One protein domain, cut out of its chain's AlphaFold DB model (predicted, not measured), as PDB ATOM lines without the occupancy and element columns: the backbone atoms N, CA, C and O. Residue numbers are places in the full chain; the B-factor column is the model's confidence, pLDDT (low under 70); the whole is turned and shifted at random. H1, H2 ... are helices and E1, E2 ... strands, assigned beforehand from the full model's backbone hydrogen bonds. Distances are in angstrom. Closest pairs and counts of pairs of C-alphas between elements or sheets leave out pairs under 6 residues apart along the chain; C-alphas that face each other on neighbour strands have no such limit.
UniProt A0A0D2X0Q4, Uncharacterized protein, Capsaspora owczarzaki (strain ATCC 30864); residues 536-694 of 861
ATOM      1  N   HIS A 536      54.043  54.888  69.411       85.31
ATOM      2  CA  HIS A 536      53.241  55.593  68.418       85.31
ATOM      3  C   HIS A 536      53.084  54.709  67.183       85.31
ATOM      4  O   HIS A 536      53.683  53.634  67.106       85.31
ATOM      5  N   GLY A 537      52.228  55.142  66.261       91.75
ATOM      6  CA  GLY A 537      52.015  54.479  64.981       91.75
ATOM      7  C   GLY A 537      50.772  53.606  64.885       91.75
ATOM      8  O   GLY A 537      50.037  53.408  65.855       91.75
ATOM      9  N   VAL A 538      50.521  53.109  63.677       93.88
ATOM     10  CA  VAL A 538      49.319  52.343  63.335       93.88
ATOM     11  C   VAL A 538      49.656  51.108  62.517       93.88
ATOM     12  O   VAL A 538      50.446  51.149  61.576       93.88
ATOM     13  N   THR A 539      49.006  50.008  62.859       93.94
ATOM     14  CA  THR A 539      49.016  48.789  62.061       93.94
ATOM     15  C   THR A 539      47.821  48.814  61.116       93.94
ATOM     16  O   THR A 539      46.670  48.840  61.555       93.94
ATOM     17  N   VAL A 540      48.095  48.808  59.817       94.62
ATOM     18  CA  VAL A 540      47.093  48.720  58.758       94.62
ATOM     19  C   VAL A 540      46.927  47.251  58.383       94.62
ATOM     20  O   VAL A 540      47.893  46.581  58.024       94.62
ATOM     21  N   VAL A 541      45.708  46.738  58.499       93.69
ATOM     22  CA  VAL A 541      45.384  45.322  58.339       93.69
ATOM     23  C   VAL A 541      44.630  45.121  57.032       93.69
ATOM     24  O   VAL A 541      43.545  45.670  56.848       93.69
ATOM     25  N   ALA A 542      45.198  44.304  56.151       92.12
ATOM     26  CA  ALA A 542      44.567  43.816  54.934       92.12
ATOM     27  C   ALA A 542      44.173  42.347  55.124       92.12
ATOM     28  O   ALA A 542      45.016  41.500  55.436       92.12
ATOM     29  N   THR A 543      42.890  42.037  54.941       89.06
ATOM     30  CA  THR A 543      42.385  40.660  54.953       89.06
ATOM     31  C   THR A 543      42.054  40.230  53.535       89.06
ATOM     32  O   THR A 543      41.026  40.642  53.002       89.06
ATOM     33  N   LEU A 544      42.914  39.404  52.948       86.38
ATOM     34  CA  LEU A 544      42.666  38.777  51.652       86.38
ATOM     35  C   LEU A 544      41.768  37.566  51.864       86.38
ATOM     36  O   LEU A 544      42.057  36.752  52.741       86.38
ATOM     37  N   GLN A 545      40.709  37.421  51.075       77.62
ATOM     38  CA  GLN A 545      39.824  36.265  51.184       77.62
ATOM     39  C   GLN A 545      39.864  35.426  49.918       77.62
ATOM     40  O   GLN A 545      39.596  35.899  48.820       77.62
ATOM     41  N   TYR A 546      40.141  34.137  50.088       70.25
ATOM     42  CA  TYR A 546      40.078  33.205  48.981       70.25
ATOM     43  C   TYR A 546      38.622  32.960  48.550       70.25
ATOM     44  O   TYR A 546      37.885  32.225  49.210       70.25
ATOM     45  N   ALA A 547      38.200  33.552  47.431       55.44
ATOM     46  CA  ALA A 547      36.916  33.249  46.809       55.44
ATOM     47  C   ALA A 547      37.056  32.023  45.885       55.44
ATOM     48  O   ALA A 547      37.658  32.101  44.815       55.44
ATOM     49  N   GLN A 548      36.491  30.875  46.276       44.09
ATOM     50  CA  GLN A 548      36.261  29.792  45.318       44.09
ATOM     51  C   GLN A 548      35.111  30.171  44.378       44.09
ATOM     52  O   GLN A 548      34.071  30.637  44.845       44.09
ATOM     53  N   PRO A 549      35.219  29.851  43.081       39.56
ATOM     54  CA  PRO A 549      34.048  29.568  42.262       39.56
ATOM     55  C   PRO A 549      33.143  28.567  42.995       39.56
ATOM     56  O   PRO A 549      33.592  27.463  43.306       39.56
ATOM     57  N   ALA A 550      31.879  28.901  43.270       31.88
ATOM     58  CA  ALA A 550      30.957  27.898  43.802       31.88
ATOM     59  C   ALA A 550      30.876  26.700  42.822       31.88
ATOM     60  O   ALA A 550      30.867  26.917  41.599       31.88
ATOM     61  N   PRO A 551      30.831  25.440  43.305       30.56
ATOM     62  CA  PRO A 551      30.770  24.273  42.432       30.56
ATOM     63  C   PRO A 551      29.472  24.316  41.615       30.56
ATOM     64  O   PRO A 551      28.387  24.144  42.161       30.56
ATOM     65  N   GLY A 552      29.575  24.577  40.310       36.44
ATOM     66  CA  GLY A 552      28.428  24.638  39.389       36.44
ATOM     67  C   GLY A 552      28.212  25.985  38.692       36.44
ATOM     68  O   GLY A 552      27.514  26.036  37.682       36.44
ATOM     69  N   THR A 553      28.856  27.064  39.139       36.41
ATOM     70  CA  THR A 553      28.768  28.368  38.458       36.41
ATOM     71  C   THR A 553      29.793  28.468  37.333       36.41
ATOM     72  O   THR A 553      30.945  28.846  37.536       36.41
ATOM     73  N   ARG A 554      29.347  28.171  36.109       35.25
ATOM     74  CA  ARG A 554      30.101  28.344  34.852       35.25
ATOM     75  C   ARG A 554      30.746  29.741  34.729       35.25
ATOM     76  O   ARG A 554      31.804  29.869  34.128       35.25
ATOM     77  N   ALA A 555      30.149  30.756  35.360       35.97
ATOM     78  CA  ALA A 555      30.625  32.140  35.398       35.97
ATOM     79  C   ALA A 555      31.953  32.341  36.151       35.97
ATOM     80  O   ALA A 555      32.783  33.123  35.709       35.97
ATOM     81  N   ALA A 556      32.201  31.633  37.255       34.62
ATOM     82  CA  ALA A 556      33.417  31.841  38.044       34.62
ATOM     83  C   ALA A 556      34.631  31.073  37.478       34.62
ATOM     84  O   ALA A 556      35.765  31.524  37.613       34.62
ATOM     85  N   VAL A 557      34.382  29.977  36.751       39.47
ATOM     86  CA  VAL A 557      35.384  29.345  35.873       39.47
ATOM     87  C   VAL A 557      35.725  30.276  34.704       39.47
ATOM     88  O   VAL A 557      36.900  30.508  34.453       39.47
ATOM     89  N   LEU A 558      34.721  30.906  34.081       40.38
ATOM     90  CA  LEU A 558      34.917  31.909  33.026       40.38
ATOM     91  C   LEU A 558      35.689  33.147  33.504       40.38
ATOM     92  O   LEU A 558      36.520  33.644  32.759       40.38
ATOM     93  N   VAL A 559      35.466  33.632  34.731       41.69
ATOM     94  CA  VAL A 559      36.225  34.765  35.298       41.69
ATOM     95  C   VAL A 559      37.673  34.371  35.594       41.69
ATOM     96  O   VAL A 559      38.576  35.143  35.298       41.69
ATOM     97  N   ALA A 560      37.925  33.167  36.115       41.78
ATOM     98  CA  ALA A 560      39.287  32.663  36.299       41.78
ATOM     99  C   ALA A 560      40.012  32.451  34.953       41.78
ATOM    100  O   ALA A 560      41.189  32.784  34.829       41.78
ATOM    101  N   GLU A 561      39.302  31.961  33.933       43.59
ATOM    102  CA  GLU A 561      39.800  31.820  32.559       43.59
ATOM    103  C   GLU A 561      40.014  33.183  31.878       43.59
ATOM    104  O   GLU A 561      41.000  33.354  31.169       43.59
ATOM    105  N   GLN A 562      39.157  34.178  32.127       45.44
ATOM    106  CA  GLN A 562      39.293  35.547  31.614       45.44
ATOM    107  C   GLN A 562      40.396  36.336  32.322       45.44
ATOM    108  O   GLN A 562      41.099  37.085  31.659       45.44
ATOM    109  N   LEU A 563      40.595  36.156  33.630       43.72
ATOM    110  CA  LEU A 563      41.730  36.727  34.365       43.72
ATOM    111  C   LEU A 563      43.050  36.100  33.909       43.72
ATOM    112  O   LEU A 563      44.037  36.809  33.737       43.72
ATOM    113  N   ALA A 564      43.054  34.792  33.636       46.12
ATOM    114  CA  ALA A 564      44.191  34.112  33.027       46.12
ATOM    115  C   ALA A 564      44.441  34.569  31.575       46.12
ATOM    116  O   ALA A 564      45.592  34.725  31.183       46.12
ATOM    117  N   ALA A 565      43.389  34.835  30.790       44.19
ATOM    118  CA  ALA A 565      43.497  35.313  29.407       44.19
ATOM    119  C   ALA A 565      43.858  36.809  29.297       44.19
ATOM    120  O   ALA A 565      44.560  37.201  28.368       44.19
ATOM    121  N   ALA A 566      43.410  37.647  30.237       43.00
ATOM    122  CA  ALA A 566      43.713  39.079  30.286       43.00
ATOM    123  C   ALA A 566      45.139  39.372  30.784       43.00
ATOM    124  O   ALA A 566      45.683  40.427  30.474       43.00
ATOM    125  N   ALA A 567      45.756  38.438  31.516       46.72
ATOM    126  CA  ALA A 567      47.133  38.549  31.994       46.72
ATOM    127  C   ALA A 567      48.201  38.327  30.903       46.72
ATOM    128  O   ALA A 567      49.379  38.504  31.185       46.72
ATOM    129  N   GLY A 568      47.834  37.949  29.669       44.50
ATOM    130  CA  GLY A 568      48.726  37.939  28.495       44.50
ATOM    131  C   GLY A 568      49.957  37.013  28.535       44.50
ATOM    132  O   GLY A 568      50.649  36.906  27.527       44.50
ATOM    133  N   GLY A 569      50.243  36.348  29.655       47.59
ATOM    134  CA  GLY A 569      51.356  35.414  29.808       47.59
ATOM    135  C   GLY A 569      50.986  34.002  29.365       47.59
ATOM    136  O   GLY A 569      49.834  33.586  29.502       47.59
ATOM    137  N   ASP A 570      51.970  33.262  28.849       47.78
ATOM    138  CA  ASP A 570      51.840  31.845  28.509       47.78
ATOM    139  C   ASP A 570      51.055  31.094  29.592       47.78
ATOM    140  O   ASP A 570      51.352  31.178  30.788       47.78
ATOM    141  N   SER A 571      50.038  30.344  29.165       54.25
ATOM    142  CA  SER A 571      49.198  29.485  29.999       54.25
ATOM    143  C   SER A 571      49.979  28.259  30.493       54.25
ATOM    144  O   SER A 571      49.557  27.114  30.308       54.25
ATOM    145  N   GLU A 572      51.165  28.474  31.056       64.88
ATOM    146  CA  GLU A 572      52.015  27.418  31.561       64.88
ATOM    147  C   GLU A 572      51.399  26.873  32.852       64.88
ATOM    148  O   GLU A 572      51.232  27.561  33.866       64.88
ATOM    149  N   LEU A 573      50.982  25.608  32.791       74.12
ATOM    150  CA  LEU A 573      50.493  24.883  33.951       74.12
ATOM    151  C   LEU A 573      51.681  24.517  34.835       74.12
ATOM    152  O   LEU A 573      52.556  23.749  34.440       74.12
ATOM    153  N   VAL A 574      51.671  24.979  36.072       77.06
ATOM    154  CA  VAL A 574      52.743  24.761  37.048       77.06
ATOM    155  C   VAL A 574      52.266  23.836  38.171       77.06
ATOM    156  O   VAL A 574      51.064  23.785  38.464       77.06
ATOM    157  N   PRO A 575      53.157  23.041  38.787       74.38
ATOM    158  CA  PRO A 575      52.792  22.188  39.913       74.38
ATOM    159  C   PRO A 575      52.347  23.016  41.128       74.38
ATOM    160  O   PRO A 575      52.991  23.998  41.487       74.38
ATOM    161  N   LEU A 576      51.264  22.609  41.796       72.75
ATOM    162  CA  LEU A 576      50.876  23.188  43.083       72.75
ATOM    163  C   LEU A 576      51.586  22.432  44.221       72.75
ATOM    164  O   LEU A 576      51.131  21.368  44.643       72.75
ATOM    165  N   VAL A 577      52.706  22.974  44.704       67.31
ATOM    166  CA  VAL A 577      53.561  22.359  45.740       67.31
ATOM    167  C   VAL A 577      53.437  23.133  47.059       67.31
ATOM    168  O   VAL A 577      53.280  24.347  47.036       67.31
ATOM    169  N   GLU A 578      53.434  22.447  48.210       60.25
ATOM    170  CA  GLU A 578      53.186  23.020  49.555       60.25
ATOM    171  C   GLU A 578      54.238  24.064  49.963       60.25
ATOM    172  O   GLU A 578      53.878  25.209  50.222       60.25
ATOM    173  N   ASP A 579      55.515  23.687  49.916       60.72
ATOM    174  CA  ASP A 579      56.649  24.485  50.406       60.72
ATOM    175  C   ASP A 579      57.490  25.097  49.278       60.72
ATOM    176  O   ASP A 579      58.646  25.465  49.487       60.72
ATOM    177  N   ASP A 580      56.944  25.170  48.062       64.38
ATOM    178  CA  ASP A 580      57.666  25.788  46.957       64.38
ATOM    179  C   ASP A 580      57.652  27.311  47.143       64.38
ATOM    180  O   ASP A 580      56.568  27.914  47.236       64.38
ATOM    181  N   PRO A 581      58.824  27.960  47.267       68.69
ATOM    182  CA  PRO A 581      58.889  29.404  47.179       68.69
ATOM    183  C   PRO A 581      58.409  29.782  45.777       68.69
ATOM    184  O   PRO A 581      59.133  29.627  44.798       68.69
ATOM    185  N   VAL A 582      57.160  30.243  45.684       75.56
ATOM    186  CA  VAL A 582      56.562  30.725  44.441       75.56
ATOM    187  C   VAL A 582      57.369  31.946  43.999       75.56
ATOM    188  O   VAL A 582      57.149  33.043  44.497       75.56
ATOM    189  N   THR A 583      58.361  31.730  43.137       76.00
ATOM    190  CA  THR A 583      59.302  32.751  42.637       76.00
ATOM    191  C   THR A 583      58.982  33.187  41.214       76.00
ATOM    192  O   THR A 583      59.574  34.124  40.702       76.00
ATOM    193  N   ASP A 584      58.034  32.516  40.573       77.75
ATOM    194  CA  ASP A 584      57.648  32.677  39.186       77.75
ATOM    195  C   ASP A 584      56.288  33.380  39.097       77.75
ATOM    196  O   ASP A 584      55.359  32.841  38.518       77.75
ATOM    197  N   ILE A 585      56.090  34.575  39.643       76.69
ATOM    198  CA  ILE A 585      54.781  35.272  39.516       76.69
ATOM    199  C   ILE A 585      54.901  36.741  39.123       76.69
ATOM    200  O   ILE A 585      53.934  37.492  39.211       76.69
ATOM    201  N   ASP A 586      56.079  37.122  38.650       78.81
ATOM    202  CA  ASP A 586      56.455  38.488  38.298       78.81
ATOM    203  C   ASP A 586      55.517  39.109  37.247       78.81
ATOM    204  O   ASP A 586      55.265  40.310  37.276       78.81
ATOM    205  N   ASP A 587      54.935  38.277  36.375       76.31
ATOM    206  CA  ASP A 587      54.018  38.691  35.305       76.31
ATOM    207  C   ASP A 587      52.529  38.571  35.688       76.31
ATOM    208  O   ASP A 587      51.643  38.825  34.871       76.31
ATOM    209  N   CYS A 588      52.215  38.131  36.910       76.06
ATOM    210  CA  CYS A 588      50.833  37.949  37.343       76.06
ATOM    211  C   CYS A 588      50.193  39.266  37.783       76.06
ATOM    212  O   CYS A 588      50.839  40.121  38.378       76.06
ATOM    213  N   ILE A 589      48.881  39.403  37.578       71.56
ATOM    214  CA  ILE A 589      48.096  40.526  38.102       71.56
ATOM    215  C   ILE A 589      47.296  40.035  39.310       71.56
ATOM    216  O   ILE A 589      46.522  39.085  39.196       71.56
ATOM    217  N   PHE A 590      47.445  40.703  40.458       76.12
ATOM    218  CA  PHE A 590      46.674  40.421  41.673       76.12
ATOM    219  C   PHE A 590      45.879  41.668  42.118       76.12
ATOM    220  O   PHE A 590      46.323  42.390  43.013       76.12
ATOM    221  N   PRO A 591      44.705  41.947  41.511       70.50
ATOM    222  CA  PRO A 591      44.015  43.234  41.656       70.50
ATOM    223  C   PRO A 591      43.656  43.608  43.098       70.50
ATOM    224  O   PRO A 591      43.847  44.749  43.501       70.50
ATOM    225  N   GLU A 592      43.182  42.648  43.895       75.50
ATOM    226  CA  GLU A 592      42.802  42.896  45.291       75.50
ATOM    227  C   GLU A 592      44.010  43.300  46.148       75.50
ATOM    228  O   GLU A 592      43.964  44.301  46.863       75.50
ATOM    229  N   LEU A 593      45.122  42.564  46.037       81.69
ATOM    230  CA  LEU A 593      46.361  42.898  46.737       81.69
ATOM    231  C   LEU A 593      46.920  44.250  46.271       81.69
ATOM    232  O   LEU A 593      47.372  45.040  47.099       81.69
ATOM    233  N   VAL A 594      46.853  44.535  44.967       80.62
ATOM    234  CA  VAL A 594      47.237  45.835  44.402       80.62
ATOM    235  C   VAL A 594      46.431  46.964  45.046       80.62
ATOM    236  O   VAL A 594      47.040  47.932  45.497       80.62
ATOM    237  N   GLU A 595      45.107  46.839  45.164       79.00
ATOM    238  CA  GLU A 595      44.266  47.888  45.758       79.00
ATOM    239  C   GLU A 595      44.574  48.106  47.247       79.00
ATOM    240  O   GLU A 595      44.720  49.248  47.695       79.00
ATOM    241  N   TYR A 596      44.773  47.028  48.015       86.38
ATOM    242  CA  TYR A 596      45.202  47.133  49.413       86.38
ATOM    243  C   TYR A 596      46.540  47.864  49.550       86.38
ATOM    244  O   TYR A 596      46.674  48.763  50.384       86.38
ATOM    245  N   VAL A 597      47.532  47.501  48.734       88.56
ATOM    246  CA  VAL A 597      48.867  48.109  48.787       88.56
ATOM    247  C   VAL A 597      48.822  49.563  48.326       88.56
ATOM    248  O   VAL A 597      49.430  50.425  48.962       88.56
ATOM    249  N   GLN A 598      48.071  49.881  47.274       84.75
ATOM    250  CA  GLN A 598      47.903  51.257  46.805       84.75
ATOM    251  C   GLN A 598      47.198  52.130  47.847       84.75
ATOM    252  O   GLN A 598      47.665  53.237  48.129       84.75
ATOM    253  N   THR A 599      46.135  51.627  48.477       86.62
ATOM    254  CA  THR A 599      45.462  52.309  49.591       86.62
ATOM    255  C   THR A 599      46.419  52.506  50.765       86.62
ATOM    256  O   THR A 599      46.556  53.625  51.266       86.62
ATOM    257  N   PHE A 600      47.170  51.470  51.152       93.38
ATOM    258  CA  PHE A 600      48.203  51.581  52.178       93.38
ATOM    259  C   PHE A 600      49.231  52.665  51.836       93.38
ATOM    260  O   PHE A 600      49.517  53.506  52.686       93.38
ATOM    261  N   LYS A 601      49.760  52.709  50.606       91.50
ATOM    262  CA  LYS A 601      50.727  53.731  50.162       91.50
ATOM    263  C   LYS A 601      50.125  55.139  50.207       91.50
ATOM    264  O   LYS A 601      50.784  56.049  50.707       91.50
ATOM    265  N   ARG A 602      48.869  55.298  49.771       88.94
ATOM    266  CA  ARG A 602      48.130  56.574  49.742       88.94
ATOM    267  C   ARG A 602      47.958  57.198  51.127       88.94
ATOM    268  O   ARG A 602      48.098  58.410  51.258       88.94
ATOM    269  N   LEU A 603      47.683  56.388  52.150       92.94
ATOM    270  CA  LEU A 603      47.488  56.839  53.532       92.94
ATOM    271  C   LEU A 603      48.762  57.480  54.108       92.94
ATOM    272  O   LEU A 603      49.645  56.790  54.609       92.94
ATOM    273  N   GLN A 604      48.899  58.800  54.078       91.12
ATOM    274  CA  GLN A 604      50.100  59.477  54.556       91.12
ATOM    275  C   GLN A 604      50.165  59.479  56.082       91.12
ATOM    276  O   GLN A 604      49.530  60.295  56.742       91.12
ATOM    277  N   TYR A 605      50.995  58.611  56.646       92.38
ATOM    278  CA  TYR A 605      51.353  58.613  58.058       92.38
ATOM    279  C   TYR A 605      52.753  58.015  58.186       92.38
ATOM    280  O   TYR A 605      53.011  56.971  57.589       92.38
ATOM    281  N   ALA A 606      53.662  58.702  58.885       86.94
ATOM    282  CA  ALA A 606      55.082  58.338  58.889       86.94
ATOM    283  C   ALA A 606      55.322  56.956  59.510       86.94
ATOM    284  O   ALA A 606      56.151  56.195  59.026       86.94
ATOM    285  N   ASP A 607      54.561  56.632  60.552       90.88
ATOM    286  CA  ASP A 607      54.765  55.437  61.358       90.88
ATOM    287  C   ASP A 607      53.604  54.444  61.193       90.88
ATOM    288  O   ASP A 607      52.788  54.237  62.095       90.88
ATOM    289  N   LYS A 608      53.475  53.896  59.982       92.75
ATOM    290  CA  LYS A 608      52.473  52.881  59.628       92.75
ATOM    291  C   LYS A 608      53.154  51.589  59.184       92.75
ATOM    292  O   LYS A 608      54.162  51.625  58.484       92.75
ATOM    293  N   GLU A 609      52.565  50.457  59.536       92.25
ATOM    294  CA  GLU A 609      53.002  49.133  59.080       92.25
ATOM    295  C   GLU A 609      51.844  48.392  58.407       92.25
ATOM    296  O   GLU A 609      50.683  48.611  58.759       92.25
ATOM    297  N   LEU A 610      52.155  47.519  57.447       93.56
ATOM    298  CA  LEU A 610      51.167  46.708  56.742       93.56
ATOM    299  C   LEU A 610      51.207  45.261  57.248       93.56
ATOM    300  O   LEU A 610      52.248  44.603  57.220       93.56
ATOM    301  N   VAL A 611      50.054  44.750  57.671       93.44
ATOM    302  CA  VAL A 611      49.837  43.336  57.989       93.44
ATOM    303  C   VAL A 611      48.868  42.763  56.966       93.44
ATOM    304  O   VAL A 611      47.735  43.224  56.860       93.44
ATOM    305  N   ILE A 612      49.304  41.739  56.237       93.06
ATOM    306  CA  ILE A 612      48.481  41.020  55.264       93.06
ATOM    307  C   ILE A 612      48.169  39.649  55.845       93.06
ATOM    308  O   ILE A 612      49.066  38.852  56.120       93.06
ATOM    309  N   CYS A 613      46.887  39.378  56.039       90.81
ATOM    310  CA  CYS A 613      46.409  38.085  56.497       90.81
ATOM    311  C   CYS A 613      45.527  37.455  55.428       90.81
ATOM    312  O   CYS A 613      44.587  38.085  54.945       90.81
ATOM    313  N   VAL A 614      45.816  36.204  55.091       88.38
ATOM    314  CA  VAL A 614      45.023  35.433  54.136       88.38
ATOM    315  C   VAL A 614      44.006  34.581  54.884       88.38
ATOM    316  O   VAL A 614      44.383  33.698  55.657       88.38
ATOM    317  N   ALA A 615      42.726  34.850  54.639       82.94
ATOM    318  CA  ALA A 615      41.604  34.027  55.058       82.94
ATOM    319  C   ALA A 615      41.383  32.917  54.021       82.94
ATOM    320  O   ALA A 615      41.035  33.179  52.863       82.94
ATOM    321  N   GLY A 616      41.625  31.676  54.441       71.88
ATOM    322  CA  GLY A 616      41.496  30.477  53.625       71.88
ATOM    323  C   GLY A 616      40.186  29.734  53.887       71.88
ATOM    324  O   GLY A 616      39.708  29.657  55.014       71.88
ATOM    325  N   HIS A 617      39.606  29.164  52.832       58.41
ATOM    326  CA  HIS A 617      38.520  28.186  52.935       58.41
ATOM    327  C   HIS A 617      39.123  26.768  52.826       58.41
ATOM    328  O   HIS A 617      40.069  26.600  52.049       58.41
ATOM    329  N   PRO A 618      38.568  25.721  53.478       51.84
ATOM    330  CA  PRO A 618      39.070  24.330  53.409       51.84
ATOM    331  C   PRO A 618      39.130  23.709  51.995       51.84
ATOM    332  O   PRO A 618      39.575  22.577  51.816       51.84
ATOM    333  N   SER A 619      38.666  24.440  50.982       50.25
ATOM    334  CA  SER A 619      38.763  24.131  49.553       50.25
ATOM    335  C   SER A 619      40.087  24.547  48.906       50.25
ATOM    336  O   SER A 619      40.361  24.106  47.790       50.25
ATOM    337  N   LEU A 620      40.911  25.378  49.561       54.69
ATOM    338  CA  LEU A 620      42.323  25.481  49.190       54.69
ATOM    339  C   LEU A 620      42.924  24.076  49.345       54.69
ATOM    340  O   LEU A 620      42.780  23.477  50.414       54.69
ATOM    341  N   PRO A 621      43.534  23.503  48.294       55.09
ATOM    342  CA  PRO A 621      43.993  22.123  48.333       55.09
ATOM    343  C   PRO A 621      44.901  21.873  49.543       55.09
ATOM    344  O   PRO A 621      45.933  22.520  49.705       55.09
ATOM    345  N   THR A 622      44.491  20.943  50.407       53.22
ATOM    346  CA  THR A 622      45.268  20.527  51.582       53.22
ATOM    347  C   THR A 622      46.476  19.683  51.160       53.22
ATOM    348  O   THR A 622      46.584  19.280  50.000       53.22
ATOM    349  N   LYS A 623      47.356  19.357  52.119       50.88
ATOM    350  CA  LYS A 623      48.636  18.612  52.008       50.88
ATOM    351  C   LYS A 623      48.655  17.310  51.177       50.88
ATOM    352  O   LYS A 623      49.665  16.630  51.116       50.88
ATOM    353  N   LYS A 624      47.541  16.886  50.574       50.12
ATOM    354  CA  LYS A 624      47.417  15.670  49.752       50.12
ATOM    355  C   LYS A 624      47.355  15.937  48.237       50.12
ATOM    356  O   LYS A 624      47.210  14.982  47.479       50.12
ATOM    357  N   SER A 625      47.455  17.186  47.765       55.22
ATOM    358  CA  SER A 625      47.234  17.541  46.346       55.22
ATOM    359  C   SER A 625      48.486  17.587  45.451       55.22
ATOM    360  O   SER A 625      48.462  18.275  44.430       55.22
ATOM    361  N   HIS A 626      49.560  16.863  45.784       56.19
ATOM    362  CA  HIS A 626      50.876  16.944  45.116       56.19
ATOM    363  C   HIS A 626      50.898  16.618  43.602       56.19
ATOM    364  O   HIS A 626      51.942  16.739  42.971       56.19
ATOM    365  N   ALA A 627      49.769  16.213  43.005       58.16
ATOM    366  CA  ALA A 627      49.654  15.869  41.584       58.16
ATOM    367  C   ALA A 627      48.883  16.900  40.730       58.16
ATOM    368  O   ALA A 627      48.790  16.731  39.513       58.16
ATOM    369  N   ARG A 628      48.297  17.953  41.322       72.25
ATOM    370  CA  ARG A 628      47.476  18.931  40.581       72.25
ATOM    371  C   ARG A 628      48.363  20.036  39.992       72.25
ATOM    372  O   ARG A 628      49.087  20.701  40.728       72.25
ATOM    373  N   ARG A 629      48.284  20.256  38.673       74.44
ATOM    374  CA  ARG A 629      48.860  21.436  38.002       74.44
ATOM    375  C   ARG A 629      47.783  22.504  37.835       74.44
ATOM    376  O   ARG A 629      46.638  22.173  37.524       74.44
ATOM    377  N   VAL A 630      48.143  23.760  38.054       76.12
ATOM    378  CA  VAL A 630      47.249  24.923  37.958       76.12
ATOM    379  C   VAL A 630      47.921  26.019  37.127       76.12
ATOM    380  O   VAL A 630      49.144  25.991  36.991       76.12
ATOM    381  N   PRO A 631      47.174  26.978  36.554       76.94
ATOM    382  CA  PRO A 631      47.777  28.136  35.901       76.94
ATOM    383  C   PRO A 631      48.720  28.899  36.839       76.94
ATOM    384  O   PRO A 631      48.439  29.023  38.039       76.94
ATOM    385  N   ARG A 632      49.803  29.451  36.278       76.69
ATOM    386  CA  ARG A 632      50.808  30.259  36.989       76.69
ATOM    387  C   ARG A 632      50.190  31.331  37.896       76.69
ATOM    388  O   ARG A 632      50.563  31.409  39.063       76.69
ATOM    389  N   CYS A 633      49.191  32.058  37.393       77.12
ATOM    390  CA  CYS A 633      48.490  33.143  38.094       77.12
ATOM    391  C   CYS A 633      47.131  32.724  38.690       77.12
ATOM    392  O   CYS A 633      46.217  33.537  38.808       77.12
ATOM    393  N   SER A 634      46.957  31.446  39.033       76.31
ATOM    394  CA  SER A 634      45.722  30.968  39.668       76.31
ATOM    395  C   SER A 634      45.570  31.486  41.110       76.31
ATOM    396  O   SER A 634      46.573  31.610  41.822       76.31
ATOM    397  N   PRO A 635      44.333  31.719  41.595       75.38
ATOM    398  CA  PRO A 635      44.080  32.073  42.992       75.38
ATOM    399  C   PRO A 635      44.719  31.094  43.995       75.38
ATOM    400  O   PRO A 635      45.240  31.516  45.023       75.38
ATOM    401  N   GLU A 636      44.738  29.788  43.702       76.88
ATOM    402  CA  GLU A 636      45.378  28.758  44.539       76.88
ATOM    403  C   GLU A 636      46.881  28.995  44.780       76.88
ATOM    404  O   GLU A 636      47.425  28.507  45.778       76.88
ATOM    405  N   ARG A 637      47.561  29.704  43.866       80.38
ATOM    406  CA  ARG A 637      48.964  30.116  44.016       80.38
ATOM    407  C   ARG A 637      49.078  31.522  44.588       80.38
ATOM    408  O   ARG A 637      49.823  31.704  45.542       80.38
ATOM    409  N   LEU A 638      48.330  32.487  44.045       81.94
ATOM    410  CA  LEU A 638      48.461  33.910  44.393       81.94
ATOM    411  C   LEU A 638      48.185  34.207  45.873       81.94
ATOM    412  O   LEU A 638      48.817  35.090  46.440       81.94
ATOM    413  N   TYR A 639      47.290  33.453  46.515       84.81
ATOM    414  CA  TYR A 639      46.937  33.649  47.927       84.81
ATOM    415  C   TYR A 639      47.910  32.976  48.906       84.81
ATOM    416  O   TYR A 639      47.667  32.995  50.109       84.81
ATOM    417  N   ARG A 640      49.015  32.388  48.428       83.00
ATOM    418  CA  ARG A 640      50.045  31.824  49.307       83.00
ATOM    419  C   ARG A 640      50.989  32.892  49.829       83.00
ATOM    420  O   ARG A 640      51.336  33.821  49.106       83.00
ATOM    421  N   LYS A 641      51.507  32.722  51.042       87.19
ATOM    422  CA  LYS A 641      52.465  33.643  51.662       87.19
ATOM    423  C   LYS A 641      53.691  33.871  50.781       87.19
ATOM    424  O   LYS A 641      54.058  35.024  50.580       87.19
ATOM    425  N   SER A 642      54.303  32.808  50.253       86.81
ATOM    426  CA  SER A 642      55.482  32.911  49.378       86.81
ATOM    427  C   SER A 642      55.175  33.661  48.079       86.81
ATOM    428  O   SER A 642      55.980  34.482  47.649       86.81
ATOM    429  N   ALA A 643      53.982  33.461  47.514       86.31
ATOM    430  CA  ALA A 643      53.514  34.195  46.345       86.31
ATOM    431  C   ALA A 643      53.264  35.674  46.673       86.31
ATOM    432  O   ALA A 643      53.798  36.550  46.013       86.31
ATOM    433  N   ILE A 644      52.535  35.998  47.741       90.25
ATOM    434  CA  ILE A 644      52.335  37.396  48.157       90.25
ATOM    435  C   ILE A 644      53.690  38.085  48.383       90.25
ATOM    436  O   ILE A 644      53.880  39.218  47.954       90.25
ATOM    437  N   GLN A 645      54.655  37.392  49.000       90.94
ATOM    438  CA  GLN A 645      56.017  37.899  49.189       90.94
ATOM    439  C   GLN A 645      56.731  38.186  47.863       90.94
ATOM    440  O   GLN A 645      57.279  39.276  47.710       90.94
ATOM    441  N   ALA A 646      56.716  37.248  46.914       89.62
ATOM    442  CA  ALA A 646      57.343  37.433  45.607       89.62
ATOM    443  C   ALA A 646      56.664  38.547  44.797       89.62
ATOM    444  O   ALA A 646      57.340  39.417  44.255       89.62
ATOM    445  N   PHE A 647      55.330  38.594  44.801       89.50
ATOM    446  CA  PHE A 647      54.565  39.626  44.107       89.50
ATOM    447  C   PHE A 647      54.886  41.016  44.657       89.50
ATOM    448  O   PHE A 647      55.138  41.937  43.887       89.50
ATOM    449  N   LEU A 648      54.924  41.177  45.985       91.56
ATOM    450  CA  LEU A 648      55.314  42.445  46.606       91.56
ATOM    451  C   LEU A 648      56.758  42.815  46.268       91.56
ATOM    452  O   LEU A 648      57.010  43.967  45.945       91.56
ATOM    453  N   ALA A 649      57.691  41.859  46.284       90.25
ATOM    454  CA  ALA A 649      59.092  42.126  45.957       90.25
ATOM    455  C   ALA A 649      59.282  42.674  44.530       90.25
ATOM    456  O   ALA A 649      60.192  43.469  44.305       90.25
ATOM    457  N   VAL A 650      58.416  42.282  43.591       88.44
ATOM    458  CA  VAL A 650      58.468  42.722  42.190       88.44
ATOM    459  C   VAL A 650      57.626  43.974  41.949       88.44
ATOM    460  O   VAL A 650      58.135  44.976  41.452       88.44
ATOM    461  N   ALA A 651      56.341  43.938  42.303       86.19
ATOM    462  CA  ALA A 651      55.391  45.005  41.989       86.19
ATOM    463  C   ALA A 651      55.502  46.208  42.941       86.19
ATOM    464  O   ALA A 651      55.180  47.336  42.563       86.19
ATOM    465  N   PHE A 652      55.947  45.982  44.181       92.25
ATOM    466  CA  PHE A 652      56.009  46.986  45.247       92.25
ATOM    467  C   PHE A 652      57.269  46.819  46.117       92.25
ATOM    468  O   PHE A 652      57.151  46.616  47.329       92.25
ATOM    469  N   PRO A 653      58.482  46.912  45.536       90.38
ATOM    470  CA  PRO A 653      59.741  46.630  46.239       90.38
ATOM    471  C   PRO A 653      59.986  47.531  47.462       90.38
ATOM    472  O   PRO A 653      60.805  47.212  48.322       90.38
ATOM    473  N   ASP A 654      59.278  48.660  47.553       92.00
ATOM    474  CA  ASP A 654      59.324  49.612  48.661       92.00
ATOM    475  C   ASP A 654      58.367  49.274  49.821       92.00
ATOM    476  O   ASP A 654      58.382  49.950  50.852       92.00
ATOM    477  N   VAL A 655      57.534  48.238  49.686       90.81
ATOM    478  CA  VAL A 655      56.523  47.860  50.680       90.81
ATOM    479  C   VAL A 655      56.971  46.630  51.458       90.81
ATOM    480  O   VAL A 655      57.021  45.516  50.945       90.81
ATOM    481  N   GLN A 656      57.224  46.827  52.750       88.81
ATOM    482  CA  GLN A 656      57.427  45.732  53.693       88.81
ATOM    483  C   GLN A 656      56.108  45.403  54.392       88.81
ATOM    484  O   GLN A 656      55.451  46.288  54.944       88.81
ATOM    485  N   ALA A 657      55.730  44.126  54.381       90.25
ATOM    486  CA  ALA A 657      54.508  43.648  55.013       90.25
ATOM    487  C   ALA A 657      54.766  42.407  55.874       90.25
ATOM    488  O   ALA A 657      55.523  41.507  55.500       90.25
ATOM    489  N   VAL A 658      54.083  42.327  57.016       90.62
ATOM    490  CA  VAL A 658      53.998  41.094  57.804       90.62
ATOM    491  C   VAL A 658      52.902  40.232  57.191       90.62
ATOM    492  O   VAL A 658      51.732  40.606  57.228       90.62
ATOM    493  N   ILE A 659      53.278  39.082  56.633       89.88
ATOM    494  CA  ILE A 659      52.345  38.200  55.924       89.88
ATOM    495  C   ILE A 659      52.109  36.931  56.732       89.88
ATOM    496  O   ILE A 659      53.055  36.233  57.125       89.88
ATOM    497  N   ALA A 660      50.835  36.628  56.953       88.00
ATOM    498  CA  ALA A 660      50.385  35.415  57.607       88.00
ATOM    499  C   ALA A 660      49.286  34.736  56.790       88.00
ATOM    500  O   ALA A 660      48.408  35.389  56.229       88.00
ATOM    501  N   GLU A 661      49.333  33.411  56.756       85.88
ATOM    502  CA  GLU A 661      48.351  32.591  56.063       85.88
ATOM    503  C   GLU A 661      47.959  31.395  56.924       85.88
ATOM    504  O   GLU A 661      48.776  30.844  57.667       85.88
ATOM    505  N   SER A 662      46.704  30.979  56.801       82.06
ATOM    506  CA  SER A 662      46.245  29.678  57.267       82.06
ATOM    507  C   SER A 662      45.046  29.243  56.436       82.06
ATOM    508  O   SER A 662      44.152  30.038  56.151       82.06
ATOM    509  N   LEU A 663      45.015  27.958  56.088       72.88
ATOM    510  CA  LEU A 663      43.926  27.354  55.319       72.88
ATOM    511  C   LEU A 663      42.609  27.276  56.105       72.88
ATOM    512  O   LEU A 663      41.552  27.156  55.493       72.88
ATOM    513  N   ASP A 664      42.684  27.364  57.436       75.81
ATOM    514  CA  ASP A 664      41.547  27.231  58.352       75.81
ATOM    515  C   ASP A 664      41.076  28.586  58.915       75.81
ATOM    516  O   ASP A 664      40.198  28.639  59.781       75.81
ATOM    517  N   TRP A 665      41.684  29.700  58.493       84.25
ATOM    518  CA  TRP A 665      41.321  31.020  59.006       84.25
ATOM    519  C   TRP A 665      40.131  31.617  58.268       84.25
ATOM    520  O   TRP A 665      40.192  31.886  57.073       84.25
ATOM    521  N   SER A 666      39.088  31.957  59.025       85.00
ATOM    522  CA  SER A 666      38.081  32.915  58.574       85.00
ATOM    523  C   SER A 666      38.626  34.349  58.575       85.00
ATOM    524  O   SER A 666      39.647  34.647  59.204       85.00
ATOM    525  N   LYS A 667      37.900  35.281  57.939       83.94
ATOM    526  CA  LYS A 667      38.215  36.721  57.969       83.94
ATOM    527  C   LYS A 667      38.370  37.246  59.405       83.94
ATOM    528  O   LYS A 667      39.316  37.968  59.713       83.94
ATOM    529  N   ALA A 668      37.500  36.807  60.312       88.06
ATOM    530  CA  ALA A 668      37.586  37.118  61.736       88.06
ATOM    531  C   ALA A 668      38.841  36.535  62.412       88.06
ATOM    532  O   ALA A 668      39.463  37.199  63.244       88.06
ATOM    533  N   ALA A 669      39.258  35.315  62.057       88.12
ATOM    534  CA  ALA A 669      40.495  34.728  62.574       88.12
ATOM    535  C   ALA A 669      41.732  35.535  62.137       88.12
ATOM    536  O   ALA A 669      42.612  35.789  62.963       88.12
ATOM    537  N   CYS A 670      41.755  36.023  60.894       88.44
ATOM    538  CA  CYS A 670      42.787  36.935  60.400       88.44
ATOM    539  C   CYS A 670      42.846  38.243  61.200       88.44
ATOM    540  O   CYS A 670      43.920  38.652  61.643       88.44
ATOM    541  N   MET A 671      41.700  38.879  61.448       89.94
ATOM    542  CA  MET A 671      41.651  40.114  62.240       89.94
ATOM    543  C   MET A 671      42.106  39.882  63.692       89.94
ATOM    544  O   MET A 671      42.896  40.657  64.234       89.94
ATOM    545  N   ASN A 672      41.703  38.762  64.306       89.94
ATOM    546  CA  ASN A 672      42.178  38.341  65.631       89.94
ATOM    547  C   ASN A 672      43.689  38.070  65.677       89.94
ATOM    548  O   ASN A 672      44.327  38.313  66.703       89.94
ATOM    549  N   TYR A 673      44.269  37.552  64.594       87.69
ATOM    550  CA  TYR A 673      45.713  37.379  64.476       87.69
ATOM    551  C   TYR A 673      46.427  38.735  64.406       87.69
ATOM    552  O   TYR A 673      47.377  38.958  65.157       87.69
ATOM    553  N   ALA A 674      45.928  39.672  63.595       86.56
ATOM    554  CA  ALA A 674      46.498  41.015  63.461       86.56
ATOM    555  C   ALA A 674      46.464  41.830  64.776       86.56
ATOM    556  O   ALA A 674      47.352  42.644  65.044       86.56
ATOM    557  N   ILE A 675      45.489  41.567  65.657       88.25
ATOM    558  CA  ILE A 675      45.466  42.121  67.026       88.25
ATOM    559  C   ILE A 675      46.657  41.625  67.867       88.25
ATOM    560  O   ILE A 675      47.148  42.355  68.732       88.25
ATOM    561  N   LYS A 676      47.135  40.399  67.636       81.25
ATOM    562  CA  LYS A 676      48.178  39.759  68.451       81.25
ATOM    563  C   LYS A 676      49.588  39.931  67.897       81.25
ATOM    564  O   LYS A 676      50.527  39.963  68.687       81.25
ATOM    565  N   VAL A 677      49.749  39.998  66.577       73.19
ATOM    566  CA  VAL A 677      51.055  39.830  65.922       73.19
ATOM    567  C   VAL A 677      51.475  41.053  65.128       73.19
ATOM    568  O   VAL A 677      50.693  41.538  64.319       73.19
ATOM    569  N   THR A 678      52.755  41.429  65.271       59.12
ATOM    570  CA  THR A 678      53.569  42.096  64.235       59.12
ATOM    571  C   THR A 678      55.029  41.642  64.377       59.12
ATOM    572  O   THR A 678      55.684  41.945  65.374       59.12
ATOM    573  N   GLY A 679      55.573  40.891  63.417       50.44
ATOM    574  CA  GLY A 679      56.913  40.302  63.580       50.44
ATOM    575  C   GLY A 679      57.028  39.361  64.802       50.44
ATOM    576  O   GLY A 679      56.032  38.807  65.258       50.44
ATOM    577  N   ASN A 680      58.242  39.159  65.337       36.19
ATOM    578  CA  ASN A 680      58.537  38.199  66.425       36.19
ATOM    579  C   ASN A 680      58.140  38.665  67.856       36.19
ATOM    580  O   ASN A 680      58.658  38.126  68.832       36.19
ATOM    581  N   VAL A 681      57.252  39.655  68.020       48.38
ATOM    582  CA  VAL A 681      56.814  40.218  69.322       48.38
ATOM    583  C   VAL A 681      55.349  40.702  69.190       48.38
ATOM    584  O   VAL A 681      54.924  41.007  68.074       48.38
ATOM    585  N   PRO A 682      54.527  40.797  70.259       56.16
ATOM    586  CA  PRO A 682      53.317  41.623  70.204       56.16
ATOM    587  C   PRO A 682      53.662  43.065  69.788       56.16
ATOM    588  O   PRO A 682      54.615  43.646  70.306       56.16
ATOM    589  N   SER A 683      52.903  43.629  68.842       64.81
ATOM    590  CA  SER A 683      53.165  44.958  68.267       64.81
ATOM    591  C   SER A 683      53.306  46.056  69.301       64.81
ATOM    592  O   SER A 683      52.470  46.189  70.194       64.81
ATOM    593  N   ALA A 684      54.315  46.903  69.104       68.69
ATOM    594  CA  ALA A 684      54.444  48.155  69.831       68.69
ATOM    595  C   ALA A 684      53.450  49.226  69.336       68.69
ATOM    596  O   ALA A 684      53.259  50.222  70.027       68.69
ATOM    597  N   LYS A 685      52.813  49.061  68.162       88.81
ATOM    598  CA  LYS A 685      51.909  50.077  67.607       88.81
ATOM    599  C   LYS A 685      50.574  50.088  68.363       88.81
ATOM    600  O   LYS A 685      49.879  49.065  68.397       88.81
ATOM    601  N   PRO A 686      50.177  51.228  68.956       90.94
ATOM    602  CA  PRO A 686      48.982  51.309  69.791       90.94
ATOM    603  C   PRO A 686      47.668  51.335  69.000       90.94
ATOM    604  O   PRO A 686      46.619  51.140  69.613       90.94
ATOM    605  N   TYR A 687      47.693  51.563  67.681       94.75
ATOM    606  CA  TYR A 687      46.487  51.719  66.859       94.75
ATOM    607  C   TYR A 687      46.369  50.658  65.755       94.75
ATOM    608  O   TYR A 687      47.371  50.175  65.230       94.75
ATOM    609  N   LEU A 688      45.130  50.327  65.387       94.69
ATOM    610  CA  LEU A 688      44.754  49.366  64.346       94.69
ATOM    611  C   LEU A 688      43.777  50.016  63.352       94.69
ATOM    612  O   LEU A 688      42.810  50.639  63.784       94.69
ATOM    613  N   LEU A 689      43.990  49.827  62.049       95.88
ATOM    614  CA  LEU A 689      43.029  50.137  60.981       95.88
ATOM    615  C   LEU A 689      42.773  48.871  60.159       95.88
ATOM    616  O   LEU A 689      43.721  48.309  59.615       95.88
ATOM    617  N   PHE A 690      41.518  48.448  60.028       93.50
ATOM    618  CA  PHE A 690      41.130  47.332  59.161       93.50
ATOM    619  C   PHE A 690      40.623  47.880  57.827       93.50
ATOM    620  O   PHE A 690      39.577  48.520  57.788       93.50
ATOM    621  N   LEU A 691      41.382  47.666  56.749       88.88
ATOM    622  CA  LEU A 691      41.034  48.191  55.430       88.88
ATOM    623  C   LEU A 691      39.908  47.399  54.771       88.88
ATOM    624  O   LEU A 691      39.783  46.186  54.935       88.88
ATOM    625  N   ASP A 692      39.169  48.112  53.933       79.81
ATOM    626  CA  ASP A 692      38.237  47.563  52.955       79.81
ATOM    627  C   ASP A 692      38.613  48.140  51.578       79.81
ATOM    628  O   ASP A 692      38.579  49.365  51.426       79.81
ATOM    629  N   PRO A 693      39.003  47.302  50.600       69.00
ATOM    630  CA  PRO A 693      39.505  47.744  49.302       69.00
ATOM    631  C   PRO A 693      38.410  48.343  48.408       69.00
ATOM    632  O   PRO A 693      38.721  48.924  47.377       69.00
ATOM    633  N   VAL A 694      37.131  48.228  48.786       69.50
ATOM    634  CA  VAL A 694      36.014  48.865  48.067       69.50
ATOM    635  C   VAL A 694      35.879  50.348  48.446       69.50
ATOM    636  O   VAL A 694      35.303  51.133  47.695       69.50
TER     637      VAL A 694
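AT A GLANCE: This is residues 536 to 694 of the 861 residues of an uncharacterized protein of Capsaspora owczarzaki (strain ATCC 30864) (UniProt A0A0D2X0Q4). A twisted sheet of four parallel strands forms the core, with H2 and H4 over one face and H5 over the other. Beyond the ends of E1 and E3 lies a smaller end part, where H1 and the short strand pair E2 and E4 sit; H3 lies between that pair and H4. The printed part has 159 residues, in the order E1 H1 E2 H2 E3 E4 H3 H4 E5 H5 E6, and its class is mixed, helices and strands. The large sheet runs E5 E3 E1 E6, and E2 and E4 are antiparallel. The whole is compact, with a radius of gyration of the C-alphas of 16.1 A, and elongated, spanning 47 by 30 by 29 A.

HOW THE PARTS SIT: In the large sheet, E3, residues 608 to 615, and E1, residues 538 to 545, are parallel inner strands at 22 degrees; N 542 and O 611 are 2.8 A apart, within hydrogen-bond range. Edge strand E5, residues 657 to 662, is parallel to E3 at 17 degrees, with N 612 and O 658 2.9 A apart. Edge strand E6, residues 687 to 690, is parallel to E1 at 24 degrees, with N 541 and O 689 2.8 A apart. H2, residues 591 to 602, is on the sheet at a height of 9.5 A, over E3 and E1; its closest C-alpha pair with E1 is Ala 542 and Tyr 596, 6.5 A. H4, residues 641 to 651, is on the same face at a height of 10.4 A, over E5; Lys 641 and Glu 661 have the closest C-alphas, 6.1 A. H5, residues 667 to 676, is on the opposite face, completing three layers, helices on both faces of a sheet; its closest C-alphas with E3 are those of Lys 667 and Ala 615, 5.2 A. E5, H5 and E6 form a split strand-helix-strand unit, two parallel strands joined through a helix with E3 and E1 between them, and its crossover is right-handed. E2, residues 573 to 575, and E4, residues 629 to 631, have N 574 and O 630 2.9 A apart. H3, residues 635 to 638, is close to H4 but not clearly touching, at 6.4 A between C-alphas 638 and 644. H1, residues 554 to 566, touches no helix; its closest C-alphas with E4 are those of Ala 564 and Pro 631, 7.5 A. Every O i to N i+4 pair is within range in H1, H2 and H4, and 5 of 6 in H5; H3 is too short for one.

IN THESE COORDINATES: E1 spans 22.3 A from C-alpha 538 at (49.319, 52.343, 63.335), E3 22.2 A, H1 17.9 A, E5 16.4 A and H2 16.1 A. E6 ends at C-alpha 690, (41.130, 47.332, 59.161).

THE WHOLE: The farthest C-alphas, those of His 536 and Gly 552, are 49.2 A apart. The printed part has no cut; the links E2 to H2 and E3 to E4 are long. Residues 550 to 555 stand free, and pLDDT is under 70 in 51 residues, among them 547 to 572.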